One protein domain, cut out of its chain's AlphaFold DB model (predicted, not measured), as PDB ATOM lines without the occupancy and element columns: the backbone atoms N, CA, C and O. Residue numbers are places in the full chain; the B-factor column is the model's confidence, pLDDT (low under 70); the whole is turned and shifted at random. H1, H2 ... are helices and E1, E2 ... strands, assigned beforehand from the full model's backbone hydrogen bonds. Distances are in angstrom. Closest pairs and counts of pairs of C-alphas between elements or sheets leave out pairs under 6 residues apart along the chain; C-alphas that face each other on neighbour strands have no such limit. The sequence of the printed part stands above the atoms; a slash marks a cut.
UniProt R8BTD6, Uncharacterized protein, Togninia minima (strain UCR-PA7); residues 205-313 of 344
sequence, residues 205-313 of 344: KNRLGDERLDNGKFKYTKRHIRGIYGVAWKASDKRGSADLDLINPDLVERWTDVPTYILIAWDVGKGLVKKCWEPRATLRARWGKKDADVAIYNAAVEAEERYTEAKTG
ATOM      1  N   LYS A 205      16.554  66.561 200.295       93.06
ATOM      2  CA  LYS A 205      16.620  65.670 199.118       93.06
ATOM      3  C   LYS A 205      17.879  65.881 198.267       93.06
ATOM      4  O   LYS A 205      18.284  64.973 197.552       93.06
ATOM      5  N   ASN A 206      18.498  67.060 198.353       93.31
ATOM      6  CA  ASN A 206      19.739  67.383 197.643       93.31
ATOM      7  C   ASN A 206      20.995  67.026 198.462       93.31
ATOM      8  O   ASN A 206      22.112  67.144 197.952       93.31
ATOM      9  N   ARG A 207      20.824  66.603 199.724       94.44
ATOM     10  CA  ARG A 207      21.901  66.329 200.679       94.44
ATOM     11  C   ARG A 207      22.103  64.831 200.862       94.44
ATOM     12  O   ARG A 207      21.248  64.135 201.403       94.44
ATOM     13  N   LEU A 208      23.276  64.339 200.471       94.00
ATOM     14  CA  LEU A 208      23.658  62.944 200.697       94.00
ATOM     15  C   LEU A 208      23.816  62.666 202.200       94.00
ATOM     16  O   LEU A 208      23.494  61.574 202.663       94.00
ATOM     17  N   GLY A 209      24.234  63.662 202.985       92.56
ATOM     18  CA  GLY A 209      24.380  63.557 204.438       92.56
ATOM     19  C   GLY A 209      23.099  63.184 205.196       92.56
ATOM     20  O   GLY A 209      23.188  62.589 206.278       92.56
ATOM     21  N   ASP A 210      21.932  63.480 204.618       93.81
ATOM     22  CA  ASP A 210      20.616  63.184 205.188       93.81
ATOM     23  C   ASP A 210      19.978  61.898 204.642       93.81
ATOM     24  O   ASP A 210      18.966  61.456 205.192       93.81
ATOM     25  N   GLU A 211      20.553  61.260 203.611       94.38
ATOM     26  CA  GLU A 211      20.036  59.983 203.112       94.38
ATOM     27  C   GLU A 211      20.091  58.921 204.224       94.38
ATOM     28  O   GLU A 211      21.150  58.610 204.789       94.38
ATOM     29  N   ARG A 212      18.929  58.340 204.532       94.88
ATOM     30  CA  ARG A 212      18.763  57.245 205.491       94.88
ATOM     31  C   ARG A 212      18.361  55.967 204.768       94.88
ATOM     32  O   ARG A 212      17.709  56.010 203.730       94.88
ATOM     33  N   LEU A 213      18.773  54.842 205.334       94.56
ATOM     34  CA  LEU A 213      18.271  53.516 204.989       94.56
ATOM     35  C   LEU A 213      16.910  53.288 205.665       94.56
ATOM     36  O   LEU A 213      16.571  53.980 206.627       94.56
ATOM     37  N   ASP A 214      16.183  52.255 205.241       95.44
ATOM     38  CA  ASP A 214      14.864  51.889 205.792       95.44
ATOM     39  C   ASP A 214      14.903  51.591 207.304       95.44
ATOM     40  O   ASP A 214      13.920  51.756 208.019       95.44
ATOM     41  N   ASN A 215      16.079  51.220 207.824       93.75
ATOM     42  CA  ASN A 215      16.343  51.028 209.254       93.75
ATOM     43  C   ASN A 215      16.568  52.342 210.043       93.75
ATOM     44  O   ASN A 215      17.003  52.301 211.196       93.75
ATOM     45  N   GLY A 216      16.358  53.506 209.422       93.00
ATOM     46  CA  GLY A 216      16.519  54.836 210.016       93.00
ATOM     47  C   GLY A 216      17.968  55.308 210.211       93.00
ATOM     48  O   GLY A 216      18.181  56.475 210.565       93.00
ATOM     49  N   LYS A 217      18.972  54.453 209.973       93.69
ATOM     50  CA  LYS A 217      20.399  54.809 210.058       93.69
ATOM     51  C   LYS A 217      20.832  55.579 208.810       93.69
ATOM     52  O   LYS A 217      20.276  55.406 207.730       93.69
ATOM     53  N   PHE A 218      21.856  56.417 208.953       93.88
ATOM     54  CA  PHE A 218      22.448  57.128 207.822       93.88
ATOM     55  C   PHE A 218      23.048  56.153 206.806       93.88
ATOM     56  O   PHE A 218      23.818  55.266 207.178       93.88
ATOM     57  N   LYS A 219      22.732  56.365 205.528       95.12
ATOM     58  CA  LYS A 219      23.254  55.583 204.403       95.12
ATOM     59  C   LYS A 219      24.751  55.822 204.206       95.12
ATOM     60  O   LYS A 219      25.506  54.863 204.090       95.12
ATOM     61  N   TYR A 220      25.188  57.083 204.268       95.38
ATOM     62  CA  TYR A 220      26.606  57.445 204.195       95.38
ATOM     63  C   TYR A 220      27.152  57.890 205.561       95.38
ATOM     64  O   TYR A 220      26.641  58.795 206.234       95.38
ATOM     65  N   THR A 221      28.226  57.222 205.975       94.75
ATOM     66  CA  THR A 221      28.929  57.377 207.263       94.75
ATOM     67  C   THR A 221      30.302  58.044 207.084       94.75
ATOM     68  O   THR A 221      30.695  58.329 205.956       94.75
ATOM     69  N   LYS A 222      31.075  58.244 208.170       95.25
ATOM     70  CA  LYS A 222      32.451  58.805 208.140       95.25
ATOM     71  C   LYS A 222      33.336  58.187 207.043       95.25
ATOM     72  O   LYS A 222      34.039  58.923 206.366       95.25
ATOM     73  N   ARG A 223      33.241  56.867 206.827       94.88
ATOM     74  CA  ARG A 223      34.030  56.104 205.834       94.88
ATOM     75  C   ARG A 223      33.734  56.464 204.371       94.88
ATOM     76  O   ARG A 223      34.543  56.165 203.506       94.88
ATOM     77  N   HIS A 224      32.588  57.085 204.100       95.88
ATOM     78  CA  HIS A 224      32.162  57.473 202.752       95.88
ATOM     79  C   HIS A 224      32.574  58.909 202.398       95.88
ATOM     80  O   HIS A 224      32.356  59.344 201.273       95.88
ATOM     81  N   ILE A 225      33.150  59.667 203.336       95.44
ATOM     82  CA  ILE A 225      33.616  61.031 203.077       95.44
ATOM     83  C   ILE A 225      35.041  60.951 202.526       95.44
ATOM     84  O   ILE A 225      35.965  60.590 203.249       95.44
ATOM     85  N   ARG A 226      35.222  61.303 201.247       94.81
ATOM     86  CA  ARG A 226      36.539  61.347 200.586       94.81
ATOM     87  C   ARG A 226      37.325  62.619 200.912       94.81
ATOM     88  O   ARG A 226      38.546  62.607 200.827       94.81
ATOM     89  N   GLY A 227      36.640  63.708 201.266       93.56
ATOM     90  CA  GLY A 227      37.273  64.958 201.688       93.56
ATOM     91  C   GLY A 227      36.378  66.189 201.542       93.56
ATOM     92  O   GLY A 227      35.291  66.130 200.955       93.56
ATOM     93  N   ILE A 228      36.868  67.313 202.067       96.19
ATOM     94  CA  ILE A 228      36.272  68.645 201.925       96.19
ATOM     95  C   ILE A 228      36.902  69.327 200.702       96.19
ATOM     96  O   ILE A 228      38.120  69.437 200.604       96.19
ATOM     97  N   TYR A 229      36.072  69.781 199.762       94.94
ATOM     98  CA  TYR A 229      36.494  70.419 198.504       94.94
ATOM     99  C   TYR A 229      36.248  71.932 198.468       94.94
ATOM    100  O   TYR A 229      36.673  72.605 197.530       94.94
ATOM    101  N   GLY A 230      35.547  72.468 199.463       95.06
ATOM    102  CA  GLY A 230      35.246  73.887 199.583       95.06
ATOM    103  C   GLY A 230      34.445  74.164 200.847       95.06
ATOM    104  O   GLY A 230      33.700  73.307 201.321       95.06
ATOM    105  N   VAL A 231      34.596  75.369 201.383       96.88
ATOM    106  CA  VAL A 231      33.853  75.860 202.545       96.88
ATOM    107  C   VAL A 231      33.289  77.224 202.176       96.88
ATOM    108  O   VAL A 231      33.999  78.054 201.610       96.88
ATOM    109  N   ALA A 232      32.010  77.439 202.461       96.25
ATOM    110  CA  ALA A 232      31.292  78.678 202.213       96.25
ATOM    111  C   ALA A 232      30.652  79.152 203.516       96.25
ATOM    112  O   ALA A 232      29.804  78.470 204.094       96.25
ATOM    113  N   TRP A 233      31.047  80.331 203.973       94.75
ATOM    114  CA  TRP A 233      30.504  80.973 205.164       94.75
ATOM    115  C   TRP A 233      30.163  82.427 204.863       94.75
ATOM    116  O   TRP A 233      30.593  82.982 203.845       94.75
ATOM    117  N   LYS A 234      29.345  83.030 205.729       91.06
ATOM    118  CA  LYS A 234      29.008  84.448 205.611       91.06
ATOM    119  C   LYS A 234      30.235  85.280 205.986       91.06
ATOM    120  O   LYS A 234      30.695  85.204 207.121       91.06
ATOM    121  N   ALA A 235      30.724  86.073 205.037       82.50
ATOM    122  CA  ALA A 235      31.811  87.017 205.273       82.50
ATOM    123  C   ALA A 235      31.405  88.114 206.274       82.50
ATOM    124  O   ALA A 235      30.219  88.447 206.420       82.50
ATOM    125  N   SER A 236      32.394  88.718 206.928       77.81
ATOM    126  CA  SER A 236      32.177  89.907 207.753       77.81
ATOM    127  C   SER A 236      31.793  91.092 206.868       77.81
ATOM    128  O   SER A 236      32.557  91.498 205.991       77.81
ATOM    129  N   ASP A 237      30.651  91.729 207.146       68.88
ATOM    130  CA  ASP A 237      30.254  92.979 206.478       68.88
ATOM    131  C   ASP A 237      31.284  94.120 206.751       68.88
ATOM    132  O   ASP A 237      31.336  95.125 206.036       68.88
ATOM    133  N   LYS A 238      32.159  93.952 207.761       60.53
ATOM    134  CA  LYS A 238      33.291  94.839 208.075       60.53
ATOM    135  C   LYS A 238      34.516  94.496 207.218       60.53
ATOM    136  O   LYS A 238      35.269  93.574 207.527       60.53
ATOM    137  N   ARG A 239      34.778  95.313 206.191       49.47
ATOM    138  CA  ARG A 239      36.018  95.277 205.390       49.47
ATOM    139  C   ARG A 239      37.260  95.472 206.281       49.47
ATOM    140  O   ARG A 239      37.636  96.610 206.545       49.47
ATOM    141  N   GLY A 240      37.899  94.387 206.718       47.41
ATOM    142  CA  GLY A 240      39.174  94.441 207.446       47.41
ATOM    143  C   GLY A 240      39.386  93.373 208.520       47.41
ATOM    144  O   GLY A 240      40.533  93.131 208.872       47.41
ATOM    145  N   SER A 241      38.339  92.704 209.017       54.34
ATOM    146  CA  SER A 241      38.536  91.501 209.846       54.34
ATOM    147  C   SER A 241      39.042  90.347 208.981       54.34
ATOM    148  O   SER A 241      38.554  90.194 207.855       54.34
ATOM    149  N   ALA A 242      39.968  89.522 209.485       73.81
ATOM    150  CA  ALA A 242      40.346  88.305 208.778       73.81
ATOM    151  C   ALA A 242      39.127  87.376 208.742       73.81
ATOM    152  O   ALA A 242      38.608  86.924 209.756       73.81
ATOM    153  N   ASP A 243      38.620  87.150 207.535       86.06
ATOM    154  CA  ASP A 243      37.331  86.497 207.298       86.06
ATOM    155  C   ASP A 243      37.314  85.038 207.800       86.06
ATOM    156  O   ASP A 243      36.252  84.477 208.052       86.06
ATOM    157  N   LEU A 244      38.504  84.447 207.959       90.19
ATOM    158  CA  LEU A 244      38.764  83.124 208.529       90.19
ATOM    159  C   LEU A 244      38.549  83.069 210.052       90.19
ATOM    160  O   LEU A 244      38.153  82.021 210.556       90.19
ATOM    161  N   ASP A 245      38.730  84.172 210.784       91.31
ATOM    162  CA  ASP A 245      38.563  84.207 212.247       91.31
ATOM    163  C   ASP A 245      37.113  83.883 212.647       91.31
ATOM    164  O   ASP A 245      36.871  83.241 213.665       91.31
ATOM    165  N   LEU A 246      36.148  84.240 211.787       90.81
ATOM    166  CA  LEU A 246      34.724  83.905 211.932       90.81
ATOM    167  C   LEU A 246      34.435  82.398 211.915       90.81
ATOM    168  O   LEU A 246      33.333  81.984 212.279       90.81
ATOM    169  N   ILE A 247      35.374  81.582 211.435       93.06
ATOM    170  CA  ILE A 247      35.248  80.124 211.388       93.06
ATOM    171  C   ILE A 247      36.358  79.388 212.146       93.06
ATOM    172  O   ILE A 247      36.366  78.157 212.137       93.06
ATOM    173  N   ASN A 248      37.245  80.111 212.835       93.75
ATOM    174  CA  ASN A 248      38.298  79.532 213.662       93.75
ATOM    175  C   ASN A 248      37.684  78.853 214.907       93.75
ATOM    176  O   ASN A 248      36.958  79.514 215.656       93.75
ATOM    177  N   PRO A 249      37.935  77.550 215.146       93.56
ATOM    178  CA  PRO A 249      37.338  76.828 216.262       93.56
ATOM    179  C   PRO A 249      37.695  77.375 217.645       93.56
ATOM    180  O   PRO A 249      36.882  77.226 218.557       93.56
ATOM    181  N   ASP A 250      38.842  78.037 217.779       93.50
ATOM    182  CA  ASP A 250      39.349  78.548 219.056       93.50
ATOM    183  C   ASP A 250      38.825  79.959 219.381       93.50
ATOM    184  O   ASP A 250      38.867  80.392 220.531       93.50
ATOM    185  N   LEU A 251      38.306  80.680 218.376       90.94
ATOM    186  CA  LEU A 251      37.803  82.056 218.512       90.94
ATOM    187  C   LEU A 251      36.269  82.151 218.537       90.94
ATOM    188  O   LEU A 251      35.721  83.169 218.963       90.94
ATOM    189  N   VAL A 252      35.553  81.133 218.048       88.81
ATOM    190  CA  VAL A 252      34.098  81.213 217.844       88.81
ATOM    191  C   VAL A 252      33.319  80.567 218.989       88.81
ATOM    192  O   VAL A 252      33.066  79.361 219.009       88.81
ATOM    193  N   GLU A 253      32.819  81.413 219.888       84.75
ATOM    194  CA  GLU A 253      31.911  81.016 220.973       84.75
ATOM    195  C   GLU A 253      30.573  80.448 220.455       84.75
ATOM    196  O   GLU A 253      30.055  79.457 220.978       84.75
ATOM    197  N   ARG A 254      29.978  81.076 219.424       86.94
ATOM    198  CA  ARG A 254      28.621  80.758 218.938       86.94
ATOM    199  C   ARG A 254      28.537  80.527 217.433       86.94
ATOM    200  O   ARG A 254      28.390  81.433 216.620       86.94
ATOM    201  N   TRP A 255      28.469  79.250 217.078       86.50
ATOM    202  CA  TRP A 255      28.312  78.768 215.702       86.50
ATOM    203  C   TRP A 255      26.945  79.020 215.055       86.50
ATOM    204  O   TRP A 255      26.784  78.759 213.865       86.50
ATOM    205  N   THR A 256      25.954  79.487 215.815       84.31
ATOM    206  CA  THR A 256      24.643  79.906 215.292       84.31
ATOM    207  C   THR A 256      24.743  81.135 214.399       84.31
ATOM    208  O   THR A 256      23.933  81.302 213.489       84.31
ATOM    209  N   ASP A 257      25.749  81.971 214.650       84.88
ATOM    210  CA  ASP A 257      25.830  83.327 214.113       84.88
ATOM    211  C   ASP A 257      26.573  83.335 212.752       84.88
ATOM    212  O   ASP A 257      26.436  84.272 211.962       84.88
ATOM    213  N   VAL A 258      27.292  82.244 212.436       89.06
ATOM    214  CA  VAL A 258      28.087  82.045 211.209       89.06
ATOM    215  C   VAL A 258      27.587  80.814 210.427       89.06
ATOM    216  O   VAL A 258      28.153  79.718 210.533       89.06
ATOM    217  N   PRO A 259      26.515  80.950 209.617       91.69
ATOM    218  CA  PRO A 259      26.030  79.862 208.771       91.69
ATOM    219  C   PRO A 259      27.136  79.391 207.817       91.69
ATOM    220  O   PRO A 259      27.686  80.176 207.043       91.69
ATOM    221  N   THR A 260      27.462  78.099 207.903       95.25
ATOM    222  CA  THR A 260      28.575  77.465 207.185       95.25
ATOM    223  C   THR A 260      28.076  76.254 206.392       95.25
ATOM    224  O   THR A 260      27.503  75.319 206.966       95.25
ATOM    225  N   TYR A 261      28.342  76.260 205.087       96.81
ATOM    226  CA  TYR A 261      28.104  75.160 204.154       96.81
ATOM    227  C   TYR A 261      29.431  74.628 203.618       96.81
ATOM    228  O   TYR A 261      30.406  75.364 203.478       96.81
ATOM    229  N   ILE A 262      29.483  73.328 203.353       97.38
ATOM    230  CA  ILE A 262      30.722  72.602 203.080       97.38
ATOM    231  C   ILE A 262      30.491  71.707 201.868       97.38
ATOM    232  O   ILE A 262      29.529  70.942 201.835       97.38
ATOM    233  N   LEU A 263      31.357  71.806 200.864       97.25
ATOM    234  CA  LEU A 263      31.314  70.972 199.672       97.25
ATOM    235  C   LEU A 263      32.040  69.663 199.975       97.25
ATOM    236  O   LEU A 263      33.271  69.619 200.004       97.25
ATOM    237  N   ILE A 264      31.278  68.602 200.217       96.50
ATOM    238  CA  ILE A 264      31.804  67.285 200.577       96.50
ATOM    239  C   ILE A 264      31.801  66.388 199.341       96.50
ATOM    240  O   ILE A 264      30.807  66.323 198.616       96.50
ATOM    241  N   ALA A 265      32.901  65.672 199.115       96.19
ATOM    242  CA  ALA A 265      32.924  64.549 198.186       96.19
ATOM    243  C   ALA A 265      32.550  63.256 198.915       96.19
ATOM    244  O   ALA A 265      33.262  62.814 199.821       96.19
ATOM    245  N   TRP A 266      31.450  62.649 198.487       96.06
ATOM    246  CA  TRP A 266      30.952  61.380 198.992       96.06
ATOM    247  C   TRP A 266      31.274  60.256 198.016       96.06
ATOM    248  O   TRP A 266      31.048  60.383 196.812       96.06
ATOM    249  N   ASP A 267      31.759  59.143 198.548       96.12
ATOM    250  CA  ASP A 267      31.804  57.861 197.862       96.12
ATOM    251  C   ASP A 267      30.410  57.226 197.911       96.12
ATOM    252  O   ASP A 267      29.918  56.847 198.977       96.12
ATOM    253  N   VAL A 268      29.759  57.148 196.752       93.50
ATOM    254  CA  VAL A 268      28.420  56.560 196.590       93.50
ATOM    255  C   VAL A 268      28.512  55.035 196.367       93.50
ATOM    256  O   VAL A 268      27.500  54.350 196.222       93.50
ATOM    257  N   GLY A 269      29.728  54.478 196.385       89.44
ATOM    258  CA  GLY A 269      30.027  53.099 196.028       89.44
ATOM    259  C   GLY A 269      30.341  52.943 194.538       89.44
ATOM    260  O   GLY A 269      30.119  53.840 193.724       89.44
ATOM    261  N   LYS A 270      30.886  51.774 194.172       87.00
ATOM    262  CA  LYS A 270      31.329  51.446 192.797       87.00
ATOM    263  C   LYS A 270      32.343  52.452 192.208       87.00
ATOM    264  O   LYS A 270      32.404  52.618 190.997       87.00
ATOM    265  N   GLY A 271      33.112  53.135 193.061       87.31
ATOM    266  CA  GLY A 271      34.084  54.161 192.660       87.31
ATOM    267  C   GLY A 271      33.475  55.514 192.269       87.31
ATOM    268  O   GLY A 271      34.214  56.418 191.880       87.31
ATOM    269  N   LEU A 272      32.152  55.694 192.375       94.00
ATOM    270  CA  LEU A 272      31.499  56.946 192.001       94.00
ATOM    271  C   LEU A 272      31.603  57.981 193.128       94.00
ATOM    272  O   LEU A 272      30.958  57.858 194.170       94.00
ATOM    273  N   VAL A 273      32.364  59.047 192.883       94.44
ATOM    274  CA  VAL A 273      32.490  60.181 193.805       94.44
ATOM    275  C   VAL A 273      31.524  61.299 193.406       94.44
ATOM    276  O   VAL A 273      31.696  61.933 192.364       94.44
ATOM    277  N   LYS A 274      30.531  61.589 194.253       95.56
ATOM    278  CA  LYS A 274      29.573  62.691 194.064       95.56
ATOM    279  C   LYS A 274      29.874  63.826 195.043       95.56
ATOM    280  O   LYS A 274      30.011  63.602 196.241       95.56
ATOM    281  N   LYS A 275      29.964  65.057 194.538       95.06
ATOM    282  CA  LYS A 275      30.136  66.264 195.361       95.06
ATOM    283  C   LYS A 275      28.775  66.896 195.648       95.06
ATOM    284  O   LYS A 275      27.994  67.075 194.715       95.06
ATOM    285  N   CYS A 276      28.498  67.246 196.901       95.81
ATOM    286  CA  CYS A 276      27.312  68.019 197.278       95.81
ATOM    287  C   CYS A 276      27.629  69.009 198.402       95.81
ATOM    288  O   CYS A 276      28.559  68.811 199.188       95.81
ATOM    289  N   TRP A 277      26.859  70.094 198.451       97.12
ATOM    290  CA  TRP A 277      26.909  71.048 199.551       97.12
ATOM    291  C   TRP A 277      26.111  70.507 200.739       97.12
ATOM    292  O   TRP A 277      24.970  70.075 200.598       97.12
ATOM    293  N   GLU A 278      26.722  70.554 201.914       96.44
ATOM    294  CA  GLU A 278      26.189  70.030 203.167       96.44
ATOM    295  C   GLU A 278      26.285  71.108 204.257       96.44
ATOM    296  O   GLU A 278      27.254  71.873 204.282       96.44
ATOM    297  N   PRO A 279      25.322  71.210 205.187       95.75
ATOM    298  CA  PRO A 279      25.468  72.058 206.358       95.75
ATOM    299  C   PRO A 279      26.548  71.491 207.285       95.75
ATOM    300  O   PRO A 279      26.726  70.277 207.403       95.75
ATOM    301  N   ARG A 280      27.197  72.365 208.056       95.31
ATOM    302  CA  ARG A 280      28.150  71.987 209.118       95.31
ATOM    303  C   ARG A 280      27.684  70.858 210.044       95.31
ATOM    304  O   ARG A 280      28.491  70.038 210.479       95.31
ATOM    305  N   ALA A 281      26.384  70.808 210.338       95.25
ATOM    306  CA  ALA A 281      25.780  69.763 211.160       95.25
ATOM    307  C   ALA A 281      26.044  68.346 210.613       95.25
ATOM    308  O   ALA A 281      26.296  67.441 211.408       95.25
ATOM    309  N   THR A 282      26.069  68.163 209.285       95.31
ATOM    310  CA  THR A 282      26.350  66.874 208.635       95.31
ATOM    311  C   THR A 282      27.725  66.335 209.029       95.31
ATOM    312  O   THR A 282      27.836  65.180 209.436       95.31
ATOM    313  N   LEU A 283      28.774  67.166 208.968       95.50
ATOM    314  CA  LEU A 283      30.138  66.755 209.326       95.50
ATOM    315  C   LEU A 283      30.299  66.535 210.833       95.50
ATOM    316  O   LEU A 283      30.814  65.493 211.243       95.50
ATOM    317  N   ARG A 284      29.765  67.442 211.663       96.19
ATOM    318  CA  ARG A 284      29.758  67.279 213.129       96.19
ATOM    319  C   ARG A 284      29.089  65.971 213.570       96.19
ATOM    320  O   ARG A 284      29.576  65.313 214.484       96.19
ATOM    321  N   ALA A 285      28.019  65.555 212.889       94.69
ATOM    322  CA  ALA A 285      27.306  64.301 213.146       94.69
ATOM    323  C   ALA A 285      28.033  63.031 212.646       94.69
ATOM    324  O   ALA A 285      27.494  61.933 212.787       94.69
ATOM    325  N   ARG A 286      29.214  63.152 212.022       94.00
ATOM    326  CA  ARG A 286      30.020  62.017 211.528       94.00
ATOM    327  C   ARG A 286      31.424  61.966 212.114       94.00
ATOM    328  O   ARG A 286      31.944  60.869 212.292       94.00
ATOM    329  N   TRP A 287      32.052  63.117 212.340       94.06
ATOM    330  CA  TRP A 287      33.432  63.213 212.825       94.06
ATOM    331  C   TRP A 287      33.523  63.647 214.293       94.06
ATOM    332  O   TRP A 287      34.587  63.511 214.874       94.06
ATOM    333  N   GLY A 288      32.427  64.104 214.907       95.88
ATOM    334  CA  GLY A 288      32.455  64.780 216.206       95.88
ATOM    335  C   GLY A 288      32.512  66.299 216.035       95.88
ATOM    336  O   GLY A 288      32.716  66.800 214.932       95.88
ATOM    337  N   LYS A 289      32.272  67.057 217.115       94.75
ATOM    338  CA  LYS A 289      32.216  68.530 217.040       94.75
ATOM    339  C   LYS A 289      33.599  69.129 216.747       94.75
ATOM    340  O   LYS A 289      33.763  69.722 215.689       94.75
ATOM    341  N   LYS A 290      34.573  68.909 217.643       95.00
ATOM    342  CA  LYS A 290      35.934  69.474 217.567       95.00
ATOM    343  C   LYS A 290      36.617  69.139 216.232       95.00
ATOM    344  O   LYS A 290      36.909  70.044 215.459       95.00
ATOM    345  N   ASP A 291      36.762  67.853 215.917       95.81
ATOM    346  CA  ASP A 291      37.457  67.358 214.718       95.81
ATOM    347  C   ASP A 291      36.859  67.899 213.411       95.81
ATOM    348  O   ASP A 291      37.588  68.299 212.503       95.81
ATOM    349  N   ALA A 292      35.523  67.933 213.308       96.38
ATOM    350  CA  ALA A 292      34.850  68.503 212.146       96.38
ATOM    351  C   ALA A 292      35.171  69.991 211.998       96.38
ATOM    352  O   ALA A 292      35.448  70.449 210.894       96.38
ATOM    353  N   ASP A 293      35.133  70.739 213.098       96.31
ATOM    354  CA  ASP A 293      35.322  72.185 213.103       96.31
ATOM    355  C   ASP A 293      36.761  72.579 212.734       96.31
ATOM    356  O   ASP A 293      36.949  73.445 211.879       96.31
ATOM    357  N   VAL A 294      37.759  71.876 213.283       96.50
ATOM    358  CA  VAL A 294      39.179  72.028 212.915       96.50
ATOM    359  C   VAL A 294      39.403  71.689 211.439       96.50
ATOM    360  O   VAL A 294      40.032  72.458 210.713       96.50
ATOM    361  N   ALA A 295      38.839  70.583 210.944       96.75
ATOM    362  CA  ALA A 295      38.996  70.202 209.540       96.75
ATOM    363  C   ALA A 295      38.309  71.179 208.564       96.75
ATOM    364  O   ALA A 295      38.823  71.415 207.471       96.75
ATOM    365  N   ILE A 296      37.173  71.770 208.952       96.88
ATOM    366  CA  ILE A 296      36.500  72.831 208.185       96.88
ATOM    367  C   ILE A 296      37.372  74.085 208.125       96.88
ATOM    368  O   ILE A 296      37.534  74.652 207.045       96.88
ATOM    369  N   TYR A 297      37.941  74.506 209.258       96.75
ATOM    370  CA  TYR A 297      38.828  75.666 209.314       96.75
ATOM    371  C   TYR A 297      40.075  75.462 208.446       96.75
ATOM    372  O   TYR A 297      40.327  76.265 207.549       96.75
ATOM    373  N   ASN A 298      40.781  74.341 208.608       96.31
ATOM    374  CA  ASN A 298      41.982  74.030 207.826       96.31
ATOM    375  C   ASN A 298      41.690  73.984 206.314       96.31
ATOM    376  O   ASN A 298      42.433  74.557 205.519       96.31
ATOM    377  N   ALA A 299      40.568  73.377 205.904       95.94
ATOM    378  CA  ALA A 299      40.150  73.351 204.500       95.94
ATOM    379  C   ALA A 299      39.774  74.743 203.950       95.94
ATOM    380  O   ALA A 299      39.899  74.985 202.747       95.94
ATOM    381  N   ALA A 300      39.307  75.659 204.805       94.94
ATOM    382  CA  ALA A 300      39.020  77.038 204.430       94.94
ATOM    383  C   ALA A 300      40.296  77.888 204.304       94.94
ATOM    384  O   ALA A 300      40.421  78.629 203.328       94.94
ATOM    385  N   VAL A 301      41.255  77.735 205.227       94.31
ATOM    386  CA  VAL A 301      42.592  78.357 205.147       94.31
ATOM    387  C   VAL A 301      43.270  77.959 203.835       94.31
ATOM    388  O   VAL A 301      43.603  78.828 203.027       94.31
ATOM    389  N   GLU A 302      43.350  76.655 203.550       93.25
ATOM    390  CA  GLU A 302      43.970  76.151 202.318       93.25
ATOM    391  C   GLU A 302      43.246  76.667 201.054       93.25
ATOM    392  O   GLU A 302      43.868  76.930 200.023       93.25
ATOM    393  N   ALA A 303      41.922  76.860 201.105       91.94
ATOM    394  CA  ALA A 303      41.166  77.438 199.992       91.94
ATOM    395  C   ALA A 303      41.492  78.928 199.748       91.94
ATOM    396  O   ALA A 303      41.614  79.330 198.586       91.94
ATOM    397  N   GLU A 304      41.675  79.742 200.797       91.44
ATOM    398  CA  GLU A 304      42.138  81.135 200.651       91.44
ATOM    399  C   GLU A 304      43.573  81.202 200.112       91.44
ATOM    400  O   GLU A 304      43.858  82.002 199.216       91.44
ATOM    401  N   GLU A 305      44.472  80.349 200.606       91.31
ATOM    402  CA  GLU A 305      45.858  80.260 200.130       91.31
ATOM    403  C   GLU A 305      45.894  79.917 198.637       91.31
ATOM    404  O   GLU A 305      46.382  80.712 197.828       91.31
ATOM    405  N   ARG A 306      45.246  78.818 198.225       88.81
ATOM    406  CA  ARG A 306      45.129  78.426 196.807       88.81
ATOM    407  C   ARG A 306      44.564  79.559 195.934       88.81
ATOM    408  O   ARG A 306      45.058  79.784 194.824       88.81
ATOM    409  N   TYR A 307      43.548  80.285 196.412       90.56
ATOM    410  CA  TYR A 307      42.943  81.412 195.689       90.56
ATOM    411  C   TYR A 307      43.889  82.623 195.582       90.56
ATOM    412  O   TYR A 307      44.004  83.235 194.515       90.56
ATOM    413  N   THR A 308      44.603  82.970 196.657       90.00
ATOM    414  CA  THR A 308      45.558  84.092 196.668       90.00
ATOM    415  C   THR A 308      46.813  83.798 195.840       90.00
ATOM    416  O   THR A 308      47.259  84.676 195.092       90.00
ATOM    417  N   GLU A 309      47.331  82.569 195.852       88.62
ATOM    418  CA  GLU A 309      48.385  82.107 194.936       88.62
ATOM    419  C   GLU A 309      47.973  82.229 193.464       88.62
ATOM    420  O   GLU A 309      48.732  82.740 192.636       88.62
ATOM    421  N   ALA A 310      46.760  81.772 193.130       87.69
ATOM    422  CA  ALA A 310      46.229  81.832 191.773       87.69
ATOM    423  C   ALA A 310      46.002  83.281 191.314       87.69
ATOM    424  O   ALA A 310      46.294  83.617 190.166       87.69
ATOM    425  N   LYS A 311      45.542  84.160 192.215       86.44
ATOM    426  CA  LYS A 311      45.357  85.594 191.947       86.44
ATOM    427  C   LYS A 311      46.682  86.353 191.801       86.44
ATOM    428  O   LYS A 311      46.741  87.318 191.045       86.44
ATOM    429  N   THR A 312      47.731  85.935 192.509       87.50
ATOM    430  CA  THR A 312      49.077  86.540 192.424       87.50
ATOM    431  C   THR A 312      49.963  85.923 191.339       87.50
ATOM    432  O   THR A 312      51.076  86.396 191.129       87.50
ATOM    433  N   GLY A 313      49.492  84.881 190.645       80.06
ATOM    434  CA  GLY A 313      50.245  84.189 189.593       80.06
ATOM    435  C   GLY A 313      51.436  83.367 190.100       80.06
ATOM    436  O   GLY A 313      52.234  82.900 189.293       80.06
TER     437      GLY A 313
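This is residues 205 to 313 of the 344 residues of an uncharacterized protein of Togninia minima (strain UCR-PA7) (UniProt R8BTD6). A small, strongly twisted sheet of three strands has its helices over one face: the long helix H2 crosses edge strand E1 and sticks out beyond the sheet with residues 305 to 312, while the short helix H1 lies on the same face beside the strands. Two long stretches without named elements, residues 205 to 224 and 234 to 259, loop out from the sheet, and residues 237 to 242 stand free. The printed part has 109 residues, with three named strands and then two named helices in the order E1, E2, E3, H1, H2; the sheet order is E1 - E2 - E3, all antiparallel, and the class is mixed, helices and strands. The whole is only just compact, close to loose, with a radius of gyration of the C-alphas of 15.2 A and spans of 49 by 35 by 23 A.

The printed part begins at Lys 205, and residues 205 to 224 hold no named element. E1, residues 225 to 233, starts at C-alpha 225 (33.616, 61.031, 203.077), is 20.3 A long and bends by 59 degrees at residue 229. After residues 234 to 259, E2 is residues 260 to 267, 21.9 A long. E3 is residues 273 to 279, 18.7 A long. H1, residues 280 to 287, is 10.9 A long and begins at C-alpha 280 (28.150, 71.987, 209.118). H2, residues 289 to 312, is 34.9 A long and ends at C-alpha 312 (49.077, 86.540, 192.424).

The strands form a meander, each the antiparallel neighbour of the one before, with E1 and E3 as edge strands. In the hairpin E1 and E2, directions differ by 161 degrees, and N 229 and O 263 are within hydrogen-bond range at 2.8 A. In the hairpin E2 and E3, the angle is 155 degrees, and N 264 and O 276 are within range at 2.9 A. H1 and H2 are on the same face of the sheet, making two layers, helices on one face of a sheet. H2 has a height over the sheet of 7.2 A and lies over E1, across the strands at 70 degrees to E1 on the local plane; the closest C-alphas of the two, Val 231 and Ala 300, are 5.6 A apart. H1 has a height over the sheet of 6.1 A and is over none of the strands; its closest C-alpha pair with E2 is Thr 260 and Arg 280, 5.8 A. H1 and H2 touch only at the corner by their link, H2 with residues 290 to 293 alone; the closest C-alphas, of Arg 284 and Ala 292, are 5.3 A apart, at a steep tilt of 62 degrees, opposite ways. Every O i to N i+4 pair is within hydrogen-bond range in H2, and 3 of 4 are in H1.

The C-alphas farthest apart, of Asn 215 and Gly 313, are 51.3 A apart. The printed part has no cut. The link E1 to E2 is long, with 26 residues, and the other links are tight. The mean pLDDT of the printed part is 91.1, and residues 237 to 241 are under 70.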